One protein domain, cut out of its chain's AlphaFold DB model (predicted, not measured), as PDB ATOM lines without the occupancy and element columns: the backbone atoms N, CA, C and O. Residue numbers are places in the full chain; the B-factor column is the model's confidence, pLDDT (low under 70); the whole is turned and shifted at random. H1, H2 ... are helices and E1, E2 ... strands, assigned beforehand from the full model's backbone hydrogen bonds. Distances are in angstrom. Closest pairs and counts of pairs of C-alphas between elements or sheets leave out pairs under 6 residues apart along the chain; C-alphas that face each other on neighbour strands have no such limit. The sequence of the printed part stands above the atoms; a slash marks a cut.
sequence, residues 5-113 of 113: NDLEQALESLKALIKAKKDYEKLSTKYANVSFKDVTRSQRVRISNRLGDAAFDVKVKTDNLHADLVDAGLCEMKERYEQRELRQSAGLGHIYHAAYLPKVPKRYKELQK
ATOM      1  N   ASN A   5     155.625 162.991 174.693       92.81
ATOM      2  CA  ASN A   5     156.401 163.760 173.721       92.81
ATOM      3  C   ASN A   5     156.747 162.949 172.458       92.81
ATOM      4  O   ASN A   5     156.773 163.503 171.361       92.81
ATOM      5  N   ASP A   6     156.998 161.640 172.582       91.81
ATOM      6  CA  ASP A   6     157.309 160.789 171.423       91.81
ATOM      7  C   ASP A   6     156.045 160.519 170.584       91.81
ATOM      8  O   ASP A   6     156.105 160.480 169.354       91.81
ATOM      9  N   LEU A   7     154.877 160.414 171.233       93.19
ATOM     10  CA  LEU A   7     153.582 160.305 170.551       93.19
ATOM     11  C   LEU A   7     153.212 161.599 169.810       93.19
ATOM     12  O   LEU A   7     152.774 161.546 168.658       93.19
ATOM     13  N   GLU A   8     153.423 162.760 170.431       95.06
ATOM     14  CA  GLU A   8     153.225 164.068 169.792       95.06
ATOM     15  C   GLU A   8     154.160 164.251 168.592       95.06
ATOM     16  O   GLU A   8     153.733 164.692 167.521       95.06
ATOM     17  N   GLN A   9     155.420 163.830 168.725       94.12
ATOM     18  CA  GLN A   9     156.386 163.869 167.632       94.12
ATOM     19  C   GLN A   9     155.971 162.962 166.462       94.12
ATOM     20  O   GLN A   9     156.069 163.373 165.301       94.12
ATOM     21  N   ALA A  10     155.474 161.752 166.741       94.69
ATOM     22  CA  ALA A  10     154.949 160.855 165.713       94.69
ATOM     23  C   ALA A  10     153.727 161.457 164.995       94.69
ATOM     24  O   ALA A  10     153.619 161.364 163.767       94.69
ATOM     25  N   LEU A  11     152.839 162.135 165.734       95.62
ATOM     26  CA  LEU A  11     151.691 162.841 165.165       95.62
ATOM     27  C   LEU A  11     152.121 163.988 164.237       95.62
ATOM     28  O   LEU A  11     151.576 164.124 163.138       95.62
ATOM     29  N   GLU A  12     153.104 164.795 164.634       96.94
ATOM     30  CA  GLU A  12     153.640 165.867 163.785       96.94
ATOM     31  C   GLU A  12     154.300 165.320 162.512       96.94
ATOM     32  O   GLU A  12     154.046 165.814 161.407       96.94
ATOM     33  N   SER A  13     155.064 164.231 162.626       95.12
ATOM     34  CA  SER A  13     155.638 163.549 161.461       95.12
ATOM     35  C   SER A  13     154.563 162.986 160.522       95.12
ATOM     36  O   SER A  13     154.705 163.075 159.297       95.12
ATOM     37  N   LEU A  14     153.443 162.491 161.061       97.25
ATOM     38  CA  LEU A  14     152.307 162.035 160.258       97.25
ATOM     39  C   LEU A  14     151.633 163.198 159.516       97.25
ATOM     40  O   LEU A  14     151.377 163.094 158.313       97.25
ATOM     41  N   LYS A  15     151.388 164.328 160.194       97.69
ATOM     42  CA  LYS A  15     150.848 165.545 159.559       97.69
ATOM     43  C   LYS A  15     151.759 166.037 158.434       97.69
ATOM     44  O   LYS A  15     151.271 166.385 157.355       97.69
ATOM     45  N   ALA A  16     153.074 166.019 158.655       96.44
ATOM     46  CA  ALA A  16     154.056 166.396 157.645       96.44
ATOM     47  C   ALA A  16     154.005 165.469 156.418       96.44
ATOM     48  O   ALA A  16     154.021 165.960 155.288       96.44
ATOM     49  N   LEU A  17     153.877 164.151 156.618       97.06
ATOM     50  CA  LEU A  17     153.722 163.193 155.520       97.06
ATOM     51  C   LEU A  17     152.426 163.420 154.730       97.06
ATOM     52  O   LEU A  17     152.447 163.407 153.499       97.06
ATOM     53  N   ILE A  18     151.305 163.657 155.418       97.25
ATOM     54  CA  ILE A  18     150.021 163.955 154.765       97.25
ATOM     55  C   ILE A  18     150.149 165.204 153.889       97.25
ATOM     56  O   ILE A  18     149.692 165.202 152.744       97.25
ATOM     57  N   LYS A  19     150.788 166.264 154.399       97.06
ATOM     58  CA  LYS A  19     151.028 167.489 153.629       97.06
ATOM     59  C   LYS A  19     151.887 167.215 152.390       97.06
ATOM     60  O   LYS A  19     151.474 167.577 151.293       97.06
ATOM     61  N   ALA A  20     153.012 166.516 152.549       95.81
ATOM     62  CA  ALA A  20     153.901 166.175 151.437       95.81
ATOM     63  C   ALA A  20     153.180 165.360 150.347       95.81
ATOM     64  O   ALA A  20     153.326 165.646 149.157       95.81
ATOM     65  N   LYS A  21     152.339 164.388 150.737       97.06
ATOM     66  CA  LYS A  21     151.523 163.611 149.788       97.06
ATOM     67  C   LYS A  21     150.527 164.489 149.030       97.06
ATOM     68  O   LYS A  21     150.457 164.387 147.809       97.06
ATOM     69  N   LYS A  22     149.820 165.388 149.723       96.88
ATOM     70  CA  LYS A  22     148.889 166.338 149.086       96.88
ATOM     71  C   LYS A  22     149.598 167.262 148.097       96.88
ATOM     72  O   LYS A  22     149.082 167.506 147.008       96.88
ATOM     73  N   ASP A  23     150.776 167.767 148.456       94.88
ATOM     74  CA  ASP A  23     151.563 168.641 147.585       94.88
ATOM     75  C   ASP A  23     152.053 167.890 146.336       94.88
ATOM     76  O   ASP A  23     151.952 168.411 145.219       94.88
ATOM     77  N   TYR A  24     152.501 166.641 146.500       94.75
ATOM     78  CA  TYR A  24     152.859 165.767 145.384       94.75
ATOM     79  C   TYR A  24     151.661 165.473 144.471       94.75
ATOM     80  O   TYR A  24     151.761 165.671 143.261       94.75
ATOM     81  N   GLU A  25     150.517 165.067 145.025       95.19
ATOM     82  CA  GLU A  25     149.291 164.802 144.257       95.19
ATOM     83  C   GLU A  25     148.830 166.042 143.489       95.19
ATOM     84  O   GLU A  25     148.511 165.960 142.302       95.19
ATOM     85  N   LYS A  26     148.870 167.220 144.121       94.69
ATOM     86  CA  LYS A  26     148.533 168.492 143.471       94.69
ATOM     87  C   LYS A  26     149.449 168.784 142.282       94.69
ATOM     88  O   LYS A  26     148.969 169.224 141.237       94.69
ATOM     89  N   LEU A  27     150.757 168.554 142.421       93.19
ATOM     90  CA  LEU A  27     151.717 168.726 141.326       93.19
ATOM     91  C   LEU A  27     151.529 167.676 140.229       93.19
ATOM     92  O   LEU A  27     151.542 168.031 139.052       93.19
ATOM     93  N   SER A  28     151.315 166.416 140.607       92.00
ATOM     94  CA  SER A  28     151.060 165.311 139.683       92.00
ATOM     95  C   SER A  28     149.828 165.596 138.829       92.00
ATOM     96  O   SER A  28     149.921 165.606 137.605       92.00
ATOM     97  N   THR A  29     148.704 165.955 139.452       92.94
ATOM     98  CA  THR A  29     147.463 166.321 138.752       92.94
ATOM     99  C   THR A  29     147.647 167.555 137.873       92.94
ATOM    100  O   THR A  29     147.185 167.580 136.734       92.94
ATOM    101  N   LYS A  30     148.375 168.574 138.354       90.19
ATOM    102  CA  LYS A  30     148.668 169.784 137.569       90.19
ATOM    103  C   LYS A  30     149.430 169.473 136.279       90.19
ATOM    104  O   LYS A  30     149.185 170.120 135.264       90.19
ATOM    105  N   TYR A  31     150.378 168.540 136.325       89.25
ATOM    106  CA  TYR A  31     151.230 168.221 135.181       89.25
ATOM    107  C   TYR A  31     150.744 167.027 134.352       89.25
ATOM    108  O   TYR A  31     151.240 166.850 133.244       89.25
ATOM    109  N   ALA A  32     149.751 166.266 134.823       86.25
ATOM    110  CA  ALA A  32     149.176 165.126 134.105       86.25
ATOM    111  C   ALA A  32     148.651 165.495 132.706       86.25
ATOM    112  O   ALA A  32     148.788 164.716 131.768       86.25
ATOM    113  N   ASN A  33     148.114 166.708 132.554       83.12
ATOM    114  CA  ASN A  33     147.540 167.192 131.295       83.12
ATOM    115  C   ASN A  33     148.527 168.007 130.446       83.12
ATOM    116  O   ASN A  33     148.147 168.556 129.412       83.12
ATOM    117  N   VAL A  34     149.790 168.137 130.870       84.81
ATOM    118  CA  VAL A  34     150.791 168.868 130.089       84.81
ATOM    119  C   VAL A  34     151.297 167.968 128.969       84.81
ATOM    120  O   VAL A  34     152.055 167.027 129.191       84.81
ATOM    121  N   SER A  35     150.910 168.290 127.739       80.69
ATOM    122  CA  SER A  35     151.473 167.659 126.550       80.69
ATOM    123  C   SER A  35     152.944 168.048 126.413       80.69
ATOM    124  O   SER A  35     153.296 169.214 126.232       80.69
ATOM    125  N   PHE A  36     153.830 167.050 126.469       76.31
ATOM    126  CA  PHE A  36     155.267 167.268 126.312       76.31
ATOM    127  C   PHE A  36     155.623 167.885 124.954       76.31
ATOM    128  O   PHE A  36     156.661 168.533 124.852       76.31
ATOM    129  N   LYS A  37     154.781 167.736 123.924       79.12
ATOM    130  CA  LYS A  37     155.007 168.340 122.601       79.12
ATOM    131  C   LYS A  37     154.862 169.864 122.624       79.12
ATOM    132  O   LYS A  37     155.597 170.532 121.907       79.12
ATOM    133  N   ASP A  38     154.026 170.387 123.519       85.12
ATOM    134  CA  ASP A  38     153.667 171.811 123.584       85.12
ATOM    135  C   ASP A  38     154.551 172.608 124.557       85.12
ATOM    136  O   ASP A  38     154.399 173.817 124.720       85.12
ATOM    137  N   VAL A  39     155.505 171.934 125.208       86.00
ATOM    138  CA  VAL A  39     156.448 172.550 126.143       86.00
ATOM    139  C   VAL A  39     157.890 172.436 125.665       86.00
ATOM    140  O   VAL A  39     158.363 171.388 125.204       86.00
ATOM    141  N   THR A  40     158.622 173.531 125.852       87.81
ATOM    142  CA  THR A  40     160.060 173.623 125.585       87.81
ATOM    143  C   THR A  40     160.846 172.629 126.440       87.81
ATOM    144  O   THR A  40     160.440 172.274 127.550       87.81
ATOM    145  N   ARG A  41     162.035 172.225 125.974       84.00
ATOM    146  CA  ARG A  41     162.944 171.344 126.730       84.00
ATOM    147  C   ARG A  41     163.175 171.842 128.165       84.00
ATOM    148  O   ARG A  41     163.100 171.056 129.104       84.00
ATOM    149  N   SER A  42     163.382 173.146 128.344       85.00
ATOM    150  CA  SER A  42     163.596 173.765 129.658       85.00
ATOM    151  C   SER A  42     162.382 173.638 130.585       85.00
ATOM    152  O   SER A  42     162.538 173.400 131.785       85.00
ATOM    153  N   GLN A  43     161.165 173.753 130.047       86.81
ATOM    154  CA  GLN A  43     159.934 173.541 130.813       86.81
ATOM    155  C   GLN A  43     159.759 172.070 131.206       86.81
ATOM    156  O   GLN A  43     159.420 171.803 132.357       86.81
ATOM    157  N   ARG A  44     160.065 171.121 130.307       85.75
ATOM    158  CA  ARG A  44     160.025 169.676 130.619       85.75
ATOM    159  C   ARG A  44     160.948 169.327 131.779       85.75
ATOM    160  O   ARG A  44     160.520 168.668 132.723       85.75
ATOM    161  N   VAL A  45     162.185 169.827 131.742       84.25
ATOM    162  CA  VAL A  45     163.154 169.640 132.832       84.25
ATOM    163  C   VAL A  45     162.608 170.227 134.134       84.25
ATOM    164  O   VAL A  45     162.593 169.546 135.151       84.25
ATOM    165  N   ARG A  46     162.067 171.452 134.116       85.69
ATOM    166  CA  ARG A  46     161.501 172.077 135.324       85.69
ATOM    167  C   ARG A  46     160.338 171.277 135.923       85.69
ATOM    168  O   ARG A  46     160.238 171.190 137.146       85.69
ATOM    169  N   ILE A  47     159.463 170.719 135.086       88.44
ATOM    170  CA  ILE A  47     158.348 169.868 135.523       88.44
ATOM    171  C   ILE A  47     158.882 168.591 136.172       88.44
ATOM    172  O   ILE A  47     158.497 168.278 137.298       88.44
ATOM    173  N   SER A  48     159.817 167.910 135.501       85.31
ATOM    174  CA  SER A  48     160.452 166.692 136.014       85.31
ATOM    175  C   SER A  48     161.139 166.931 137.358       85.31
ATOM    176  O   SER A  48     160.994 166.122 138.268       85.31
ATOM    177  N   ASN A  49     161.842 168.058 137.505       85.44
ATOM    178  CA  ASN A  49     162.523 168.419 138.747       85.44
ATOM    179  C   ASN A  49     161.523 168.598 139.885       85.44
ATOM    180  O   ASN A  49     161.658 167.964 140.919       85.44
ATOM    181  N   ARG A  50     160.468 169.391 139.664       88.44
ATOM    182  CA  ARG A  50     159.452 169.658 140.691       88.44
ATOM    183  C   ARG A  50     158.715 168.399 141.141       88.44
ATOM    184  O   ARG A  50     158.419 168.269 142.323       88.44
ATOM    185  N   LEU A  51     158.401 167.492 140.214       88.62
ATOM    186  CA  LEU A  51     157.798 166.201 140.558       88.62
ATOM    187  C   LEU A  51     158.779 165.311 141.323       88.62
ATOM    188  O   LEU A  51     158.386 164.696 142.310       88.62
ATOM    189  N   GLY A  52     160.045 165.279 140.899       86.50
ATOM    190  CA  GLY A  52     161.109 164.554 141.587       86.50
ATOM    191  C   GLY A  52     161.318 165.044 143.021       86.50
ATOM    192  O   GLY A  52     161.324 164.230 143.940       86.50
ATOM    193  N   ASP A  53     161.401 166.361 143.219       86.75
ATOM    194  CA  ASP A  53     161.580 166.986 144.532       86.75
ATOM    195  C   ASP A  53     160.395 166.688 145.464       86.75
ATOM    196  O   ASP A  53     160.588 166.321 146.622       86.75
ATOM    197  N   ALA A  54     159.160 166.777 144.960       90.62
ATOM    198  CA  ALA A  54     157.969 166.475 145.752       90.62
ATOM    199  C   ALA A  54     157.852 164.978 146.097       90.62
ATOM    200  O   ALA A  54     157.539 164.628 147.234       90.62
ATOM    201  N   ALA A  55     158.153 164.081 145.151       90.06
ATOM    202  CA  ALA A  55     158.208 162.643 145.420       90.06
ATOM    203  C   ALA A  55     159.299 162.301 146.445       90.06
ATOM    204  O   ALA A  55     159.137 161.395 147.266       90.06
ATOM    205  N   PHE A  56     160.418 163.024 146.398       86.75
ATOM    206  CA  PHE A  56     161.500 162.879 147.357       86.75
ATOM    207  C   PHE A  56     161.087 163.334 148.761       86.75
ATOM    208  O   PHE A  56     161.308 162.587 149.716       86.75
ATOM    209  N   ASP A  57     160.426 164.486 148.895       90.50
ATOM    210  CA  ASP A  57     159.942 164.957 150.198       90.50
ATOM    211  C   ASP A  57     158.999 163.927 150.844       90.50
ATOM    212  O   ASP A  57     159.176 163.575 152.009       90.50
ATOM    213  N   VAL A  58     158.091 163.315 150.069       93.19
ATOM    214  CA  VAL A  58     157.236 162.212 150.553       93.19
ATOM    215  C   VAL A  58     158.058 161.049 151.119       93.19
ATOM    216  O   VAL A  58     157.722 160.523 152.186       93.19
ATOM    217  N   LYS A  59     159.142 160.642 150.442       90.62
ATOM    218  CA  LYS A  59     160.028 159.569 150.928       90.62
ATOM    219  C   LYS A  59     160.692 159.951 152.251       90.62
ATOM    220  O   LYS A  59     160.620 159.175 153.200       90.62
ATOM    221  N   VAL A  60     161.254 161.158 152.341       90.19
ATOM    222  CA  VAL A  60     161.891 161.662 153.571       90.19
ATOM    223  C   VAL A  60     160.897 161.721 154.726       90.19
ATOM    224  O   VAL A  60     161.198 161.258 155.824       90.19
ATOM    225  N   LYS A  61     159.690 162.255 154.501       94.06
ATOM    226  CA  LYS A  61     158.663 162.312 155.552       94.06
ATOM    227  C   LYS A  61     158.196 160.924 155.978       94.06
ATOM    228  O   LYS A  61     157.902 160.730 157.152       94.06
ATOM    229  N   THR A  62     158.179 159.958 155.062       94.00
ATOM    230  CA  THR A  62     157.863 158.557 155.380       94.00
ATOM    231  C   THR A  62     158.934 157.937 156.274       94.00
ATOM    232  O   THR A  62     158.604 157.296 157.269       94.00
ATOM    233  N   ASP A  63     160.213 158.156 155.964       92.38
ATOM    234  CA  ASP A  63     161.319 157.669 156.793       92.38
ATOM    235  C   ASP A  63     161.336 158.335 158.178       92.38
ATOM    236  O   ASP A  63     161.540 157.658 159.186       92.38
ATOM    237  N   ASN A  64     161.060 159.640 158.246       93.06
ATOM    238  CA  ASN A  64     160.947 160.355 159.517       93.06
ATOM    239  C   ASN A  64     159.795 159.822 160.370       93.06
ATOM    240  O   ASN A  64     159.994 159.559 161.553       93.06
ATOM    241  N   LEU A  65     158.619 159.619 159.764       95.69
ATOM    242  CA  LEU A  65     157.472 159.028 160.445       95.69
ATOM    243  C   LEU A  65     157.813 157.642 160.986       95.69
ATOM    244  O   LEU A  65     157.519 157.361 162.140       95.69
ATOM    245  N   HIS A  66     158.466 156.796 160.189       94.50
ATOM    246  CA  HIS A  66     158.894 155.480 160.652       94.50
ATOM    247  C   HIS A  66     159.786 155.580 161.895       94.50
ATOM    248  O   HIS A  66     159.542 154.891 162.881       94.50
ATOM    249  N   ALA A  67     160.810 156.437 161.865       93.62
ATOM    250  CA  ALA A  67     161.707 156.610 163.003       93.62
ATOM    251  C   ALA A  67     160.962 157.068 164.267       93.62
ATOM    252  O   ALA A  67     161.171 156.504 165.337       93.62
ATOM    253  N   ASP A  68     160.051 158.034 164.128       94.50
ATOM    254  CA  ASP A  68     159.268 158.550 165.255       94.50
ATOM    255  C   ASP A  68     158.249 157.531 165.786       94.50
ATOM    256  O   ASP A  68     158.030 157.454 166.991       94.50
ATOM    257  N   LEU A  69     157.677 156.682 164.924       94.56
ATOM    258  CA  LEU A  69     156.814 155.579 165.356       94.56
ATOM    259  C   LEU A  69     157.591 154.498 166.119       94.56
ATOM    260  O   LEU A  69     157.067 153.952 167.089       94.56
ATOM    261  N   VAL A  70     158.826 154.191 165.710       93.56
ATOM    262  CA  VAL A  70     159.702 153.257 166.440       93.56
ATOM    263  C   VAL A  70     160.052 153.813 167.820       93.56
ATOM    264  O   VAL A  70     159.941 153.096 168.821       93.56
ATOM    265  N   ASP A  71     160.421 155.094 167.888       91.56
ATOM    266  CA  ASP A  71     160.730 155.777 169.149       91.56
ATOM    267  C   ASP A  71     159.504 155.821 170.078       91.56
ATOM    268  O   ASP A  71     159.621 155.499 171.259       91.56
ATOM    269  N   ALA A  72     158.307 156.052 169.530       91.81
ATOM    270  CA  ALA A  72     157.042 155.963 170.262       91.81
ATOM    271  C   ALA A  72     156.597 154.522 170.600       91.81
ATOM    272  O   ALA A  72     155.586 154.324 171.276       91.81
ATOM    273  N   GLY A  73     157.308 153.491 170.129       90.38
ATOM    274  CA  GLY A  73     156.949 152.085 170.346       90.38
ATOM    275  C   GLY A  73     155.666 151.641 169.638       90.38
ATOM    276  O   GLY A  73     155.026 150.697 170.085       90.38
ATOM    277  N   LEU A  74     155.288 152.330 168.561       91.94
ATOM    278  CA  LEU A  74     154.108 152.047 167.737       91.94
ATOM    279  C   LEU A  74     154.441 151.276 166.452       91.94
ATOM    280  O   LEU A  74     153.540 150.899 165.708       91.94
ATOM    281  N   CYS A  75     155.725 151.077 166.157       91.94
ATOM    282  CA  CYS A  75     156.186 150.354 164.980       91.94
ATOM    283  C   CYS A  75     157.454 149.563 165.305       91.94
ATOM    284  O   CYS A  75     158.247 149.959 166.164       91.94
ATOM    285  N   GLU A  76     157.633 148.444 164.611       90.25
ATOM    286  CA  GLU A  76     158.844 147.644 164.707       90.25
ATOM    287  C   GLU A  76     160.022 148.347 164.042       90.25
ATOM    288  O   GLU A  76     159.907 149.092 163.067       90.25
ATOM    289  N   MET A  77     161.193 148.098 164.600       88.75
ATOM    290  CA  MET A  77     162.433 148.643 164.094       88.75
ATOM    291  C   MET A  77     162.934 147.818 162.914       88.75
ATOM    292  O   MET A  77     162.913 146.593 162.949       88.75
ATOM    293  N   LYS A  78     163.446 148.494 161.886       86.69
ATOM    294  CA  LYS A  78     164.148 147.827 160.786       86.69
ATOM    295  C   LYS A  78     165.463 147.233 161.276       86.69
ATOM    296  O   LYS A  78     166.126 147.821 162.128       86.69
ATOM    297  N   GLU A  79     165.875 146.142 160.638       82.81
ATOM    298  CA  GLU A  79     167.180 145.515 160.875       82.81
ATOM    299  C   GLU A  79     168.342 146.478 160.603       82.81
ATOM    300  O   GLU A  79     169.343 146.461 161.317       82.81
ATOM    301  N   ARG A  80     168.218 147.329 159.571       80.94
ATOM    302  CA  ARG A  80     169.243 148.306 159.178       80.94
ATOM    303  C   ARG A  80     168.628 149.609 158.676       80.94
ATOM    304  O   ARG A  80     167.618 149.617 157.971       80.94
ATOM    305  N   TYR A  81     169.296 150.715 158.994       83.06
ATOM    306  CA  TYR A  81     169.017 152.041 158.445       83.06
ATOM    307  C   TYR A  81     170.158 152.442 157.515       83.06
ATOM    308  O   TYR A  81     171.095 153.131 157.912       83.06
ATOM    309  N   GLU A  82     170.102 151.949 156.281       80.38
ATOM    310  CA  GLU A  82     171.147 152.184 155.286       80.38
ATOM    311  C   GLU A  82     171.003 153.554 154.620       80.38
ATOM    312  O   GLU A  82     169.897 154.082 154.441       80.38
ATOM    313  N   GLN A  83     172.148 154.122 154.240       81.00
ATOM    314  CA  GLN A  83     172.197 155.319 153.418       81.00
ATOM    315  C   GLN A  83     171.561 155.020 152.061       81.00
ATOM    316  O   GLN A  83     171.821 153.989 151.445       81.00
ATOM    317  N   ARG A  84     170.704 155.923 151.599       79.12
ATOM    318  CA  ARG A  84     170.009 155.793 150.323       79.12
ATOM    319  C   ARG A  84     170.586 156.773 149.321       79.12
ATOM    320  O   ARG A  84     170.909 157.912 149.660       79.12
ATOM    321  N   GLU A  85     170.656 156.343 148.069       72.56
ATOM    322  CA  GLU A  85     170.944 157.257 146.975       72.56
ATOM    323  C   GLU A  85     169.739 158.145 146.675       72.56
ATOM    324  O   GLU A  85     168.591 157.706 146.560       72.56
ATOM    325  N   LEU A  86     170.036 159.422 146.504       67.94
ATOM    326  CA  LEU A  86     169.103 160.485 146.213       67.94
ATOM    327  C   LEU A  86     169.436 160.997 144.822       67.94
ATOM    328  O   LEU A  86     170.456 161.639 144.609       67.94
ATOM    329  N   ARG A  87     168.557 160.708 143.868       65.12
ATOM    330  CA  ARG A  87     168.637 161.282 142.527       65.12
ATOM    331  C   ARG A  87     167.953 162.642 142.553       65.12
ATOM    332  O   ARG A  87     166.730 162.707 142.455       65.12
ATOM    333  N   GLN A  88     168.729 163.705 142.718       64.25
ATOM    334  CA  GLN A  88     168.234 165.076 142.630       64.25
ATOM    335  C   GLN A  88     168.571 165.650 141.266       64.25
ATOM    336  O   GLN A  88     169.666 165.444 140.754       64.25
ATOM    337  N   SER A  89     167.654 166.386 140.651       62.78
ATOM    338  CA  SER A  89     167.985 167.042 139.391       62.78
ATOM    339  C   SER A  89     168.803 168.306 139.641       62.78
ATOM    340  O   SER A  89     168.355 169.206 140.345       62.78
ATOM    341  N   ALA A  90     169.969 168.406 139.006       65.06
ATOM    342  CA  ALA A  90     170.844 169.577 139.051       65.06
ATOM    343  C   ALA A  90     170.519 170.614 137.952       65.06
ATOM    344  O   ALA A  90     171.290 171.537 137.704       65.06
ATOM    345  N   GLY A  91     169.367 170.480 137.281       59.81
ATOM    346  CA  GLY A  91     168.981 171.344 136.160       59.81
ATOM    347  C   GLY A  91     169.540 170.863 134.815       59.81
ATOM    348  O   GLY A  91     170.402 169.996 134.751       59.81
ATOM    349  N   LEU A  92     168.968 171.366 133.714       62.75
ATOM    350  CA  LEU A  92     169.305 171.001 132.319       62.75
ATOM    351  C   LEU A  92     169.284 169.489 131.974       62.75
ATOM    352  O   LEU A  92     169.715 169.102 130.890       62.75
ATOM    353  N   GLY A  93     168.703 168.644 132.833       58.75
ATOM    354  CA  GLY A  93     168.670 167.187 132.667       58.75
ATOM    355  C   GLY A  93     169.809 166.443 133.371       58.75
ATOM    356  O   GLY A  93     169.910 165.230 133.217       58.75
ATOM    357  N   HIS A  94     170.643 167.137 134.149       62.62
ATOM    358  CA  HIS A  94     171.648 166.509 135.002       62.62
ATOM    359  C   HIS A  94     171.007 165.930 136.263       62.62
ATOM    360  O   HIS A  94     170.145 166.560 136.874       62.62
ATOM    361  N   ILE A  95     171.456 164.743 136.667       64.12
ATOM    362  CA  ILE A  95     171.048 164.080 137.906       64.12
ATOM    363  C   ILE A  95     172.273 164.045 138.819       64.12
ATOM    364  O   ILE A  95     173.300 163.475 138.461       64.12
ATOM    365  N   TYR A  96     172.169 164.670 139.984       65.69
ATOM    366  CA  TYR A  96     173.117 164.533 141.075       65.69
ATOM    367  C   TYR A  96     172.686 163.373 141.974       65.69
ATOM    368  O   TYR A  96     171.514 163.269 142.338       65.69
ATOM    369  N   HIS A  97     173.636 162.508 142.325       65.75
ATOM    370  CA  HIS A  97     173.441 161.443 143.302       65.75
ATOM    371  C   HIS A  97     173.934 161.949 144.660       65.75
ATOM    372  O   HIS A  97     175.120 161.858 144.970       65.75
ATOM    373  N   ALA A  98     173.038 162.530 145.459       67.94
ATOM    374  CA  ALA A  98     173.346 162.826 146.853       67.94
ATOM    375  C   ALA A  98     173.137 161.558 147.680       67.94
ATOM    376  O   ALA A  98     172.221 160.782 147.431       67.94
ATOM    377  N   ALA A  99     173.962 161.333 148.688       74.50
ATOM    378  CA  ALA A  99     173.745 160.230 149.603       74.50
ATOM    379  C   ALA A  99     172.963 160.765 150.815       74.50
ATOM    380  O   ALA A  99     173.445 161.642 151.528       74.50
ATOM    381  N   TYR A 100     171.740 160.277 151.035       80.88
ATOM    382  CA  TYR A 100     170.874 160.684 152.146       80.88
ATOM    383  C   TYR A 100     170.776 159.563 153.171       80.88
ATOM    384  O   TYR A 100     170.452 158.427 152.829       80.88
ATOM    385  N   LEU A 101     171.030 159.883 154.439       80.81
ATOM    386  CA  LEU A 101     170.816 158.953 155.538       80.81
ATOM    387  C   LEU A 101     169.419 159.192 156.138       80.81
ATOM    388  O   LEU A 101     169.170 160.291 156.645       80.81
ATOM    389  N   PRO A 102     168.514 158.195 156.101       83.12
ATOM    390  CA  PRO A 102     167.230 158.265 156.787       83.12
ATOM    391  C   PRO A 102     167.396 158.581 158.271       83.12
ATOM    392  O   PRO A 102     168.386 158.186 158.894       83.12
ATOM    393  N   LYS A 103     166.406 159.254 158.866       87.62
ATOM    394  CA  LYS A 103     166.380 159.458 160.317       87.62
ATOM    395  C   LYS A 103     166.448 158.095 161.012       87.62
ATOM    396  O   LYS A 103     165.611 157.227 160.782       87.62
ATOM    397  N   VAL A 104     167.463 157.917 161.849       88.25
ATOM    398  CA  VAL A 104     167.646 156.709 162.659       88.25
ATOM    399  C   VAL A 104     166.943 156.928 164.005       88.25
ATOM    400  O   VAL A 104     167.258 157.934 164.656       88.25
ATOM    401  N   PRO A 105     166.025 156.037 164.428       88.44
ATOM    402  CA  PRO A 105     165.354 156.144 165.721       88.44
ATOM    403  C   PRO A 105     166.360 156.175 166.875       88.44
ATOM    404  O   PRO A 105     167.417 155.537 166.816       88.44
ATOM    405  N   LYS A 106     166.033 156.892 167.947       87.12
ATOM    406  CA  LYS A 106     166.841 156.934 169.174       87.12
ATOM    407  C   LYS A 106     166.994 155.541 169.782       87.12
ATOM    408  O   LYS A 106     168.115 155.158 170.110       87.12
ATOM    409  N   ARG A 107     165.914 154.748 169.813       79.44
ATOM    410  CA  ARG A 107     165.932 153.376 170.362       79.44
ATOM    411  C   ARG A 107     166.917 152.458 169.632       79.44
ATOM    412  O   ARG A 107     167.535 151.604 170.256       79.44
ATOM    413  N   TYR A 108     167.123 152.665 168.329       82.12
ATOM    414  CA  TYR A 108     168.133 151.928 167.559       82.12
ATOM    415  C   TYR A 108     169.552 152.238 168.047       82.12
ATOM    416  O   TYR A 108     170.379 151.344 168.192       82.12
ATOM    417  N   LYS A 109     169.837 153.513 168.332       80.56
ATOM    418  CA  LYS A 109     171.158 153.956 168.801       80.56
ATOM    419  C   LYS A 109     171.462 153.482 170.220       80.56
ATOM    420  O   LYS A 109     172.627 153.310 170.554       80.56
ATOM    421  N   GLU A 110     170.435 153.304 171.046       80.19
ATOM    422  CA  GLU A 110     170.569 152.776 172.406       80.19
ATOM    423  C   GLU A 110     170.931 151.287 172.416       80.19
ATOM    424  O   GLU A 110     171.727 150.883 173.250       80.19
ATOM    425  N   LEU A 111     170.423 150.497 171.462       75.00
ATOM    426  CA  LEU A 111     170.760 149.070 171.323       75.00
ATOM    427  C   LEU A 111     172.161 148.806 170.754       75.00
ATOM    428  O   LEU A 111     172.658 147.690 170.860       75.00
ATOM    429  N   GLN A 112     172.772 149.796 170.099       70.44
ATOM    430  CA  GLN A 112     174.129 149.687 169.551       70.44
ATOM    431  C   GLN A 112     175.228 150.100 170.545       70.44
ATOM    432  O   GLN A 112     176.405 150.036 170.191       70.44
ATOM    433  N   LYS A 113     174.857 150.566 171.742       56.28
ATOM    434  CA  LYS A 113     175.782 150.887 172.836       56.28
ATOM    435  C   LYS A 113     175.941 149.698 173.769       56.28
ATOM    436  O   LYS A 113     177.078 149.530 174.256       56.28
TER     437      LYS A 113
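AT A GLANCE: This is residues 5 to 113 of the 113 residues of an uncharacterized protein of Campylobacter concisus (UniProt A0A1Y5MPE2). Look first for a narrow two-stranded ribbon, the hairpin of E1 and E2, which runs beside the H2 arm of a long helical hairpin made by H1 and H2. H2 is in the middle, with H1 along one side and the ribbon, E1 nearer than E2, along the other; the short H3 sits at the end of the rod where H2 ends. The printed part has 109 residues, with three named helices and two named strands in the order H1, H2, E1, E2, H3; the sheet order is E1 - E2, antiparallel, and the class is mostly helix. The whole is loose, with a radius of gyration of the C-alphas of 17.3 A and spans of 56 by 26 by 18 A.

IN THESE COORDINATES: Find C-alpha 84 at (170.009, 155.793, 150.323), where E1 begins; it runs through residues 84 to 91, 21.1 A from first to last C-alpha. E2 returns through residues 94 to 100, 18.1 A long. Go back to C-alpha 41 at (162.944, 171.344, 126.730) for the start of H2, residues 41 to 71, 45.2 A long. H1, residues 5 to 32, is 40.3 A long and begins at C-alpha 5, (156.401, 163.760, 173.721). H3, residues 106 to 111, ends at C-alpha 111, (170.760, 149.070, 171.323).

HOW THE PARTS SIT: In the hairpin of E1 and E2, the antiparallel strands stand at 148 degrees between their directions; look for N 86 and O 98 at 2.7 A and N 96 and O 88 at 2.7 A, both within hydrogen-bond range. From E1 go to H2: their closest C-alphas, those of Asn 49 and Ser 89, are 5.7 A apart. E2 and H2 are apart. H1 and H2, a helical hairpin, touch with a shallow tilt of 20 degrees, opposite ways; their closest C-alphas are those of Ala 10 and Asp 68, 4.9 A. H1 is apart from E1, E2 and H3. H2 and H3 only just touch, with 3 pairs of C-alphas within 8 A, made by residues 70 to 71 of H2 alone; the closest are those of Asp 71 and Arg 107, 5.9 A. Their tilt is steep at 56 degrees, the same way. In H1, H2 and H3 every O i to N i+4 pair is within hydrogen-bond range.

THE WHOLE: The two C-alphas farthest apart, those of Asp 38 and Lys 113, are 57.9 A from each other. The printed part has no cut. The link from H2 to E1, residues 72 to 83, is long; those from E1 to E2 and from E2 to H3 are tight, and the one from H1 to H2 is short. Mean pLDDT of the printed part is 85.4; look for values under 70 at residues 86 to 98 and at residue 113.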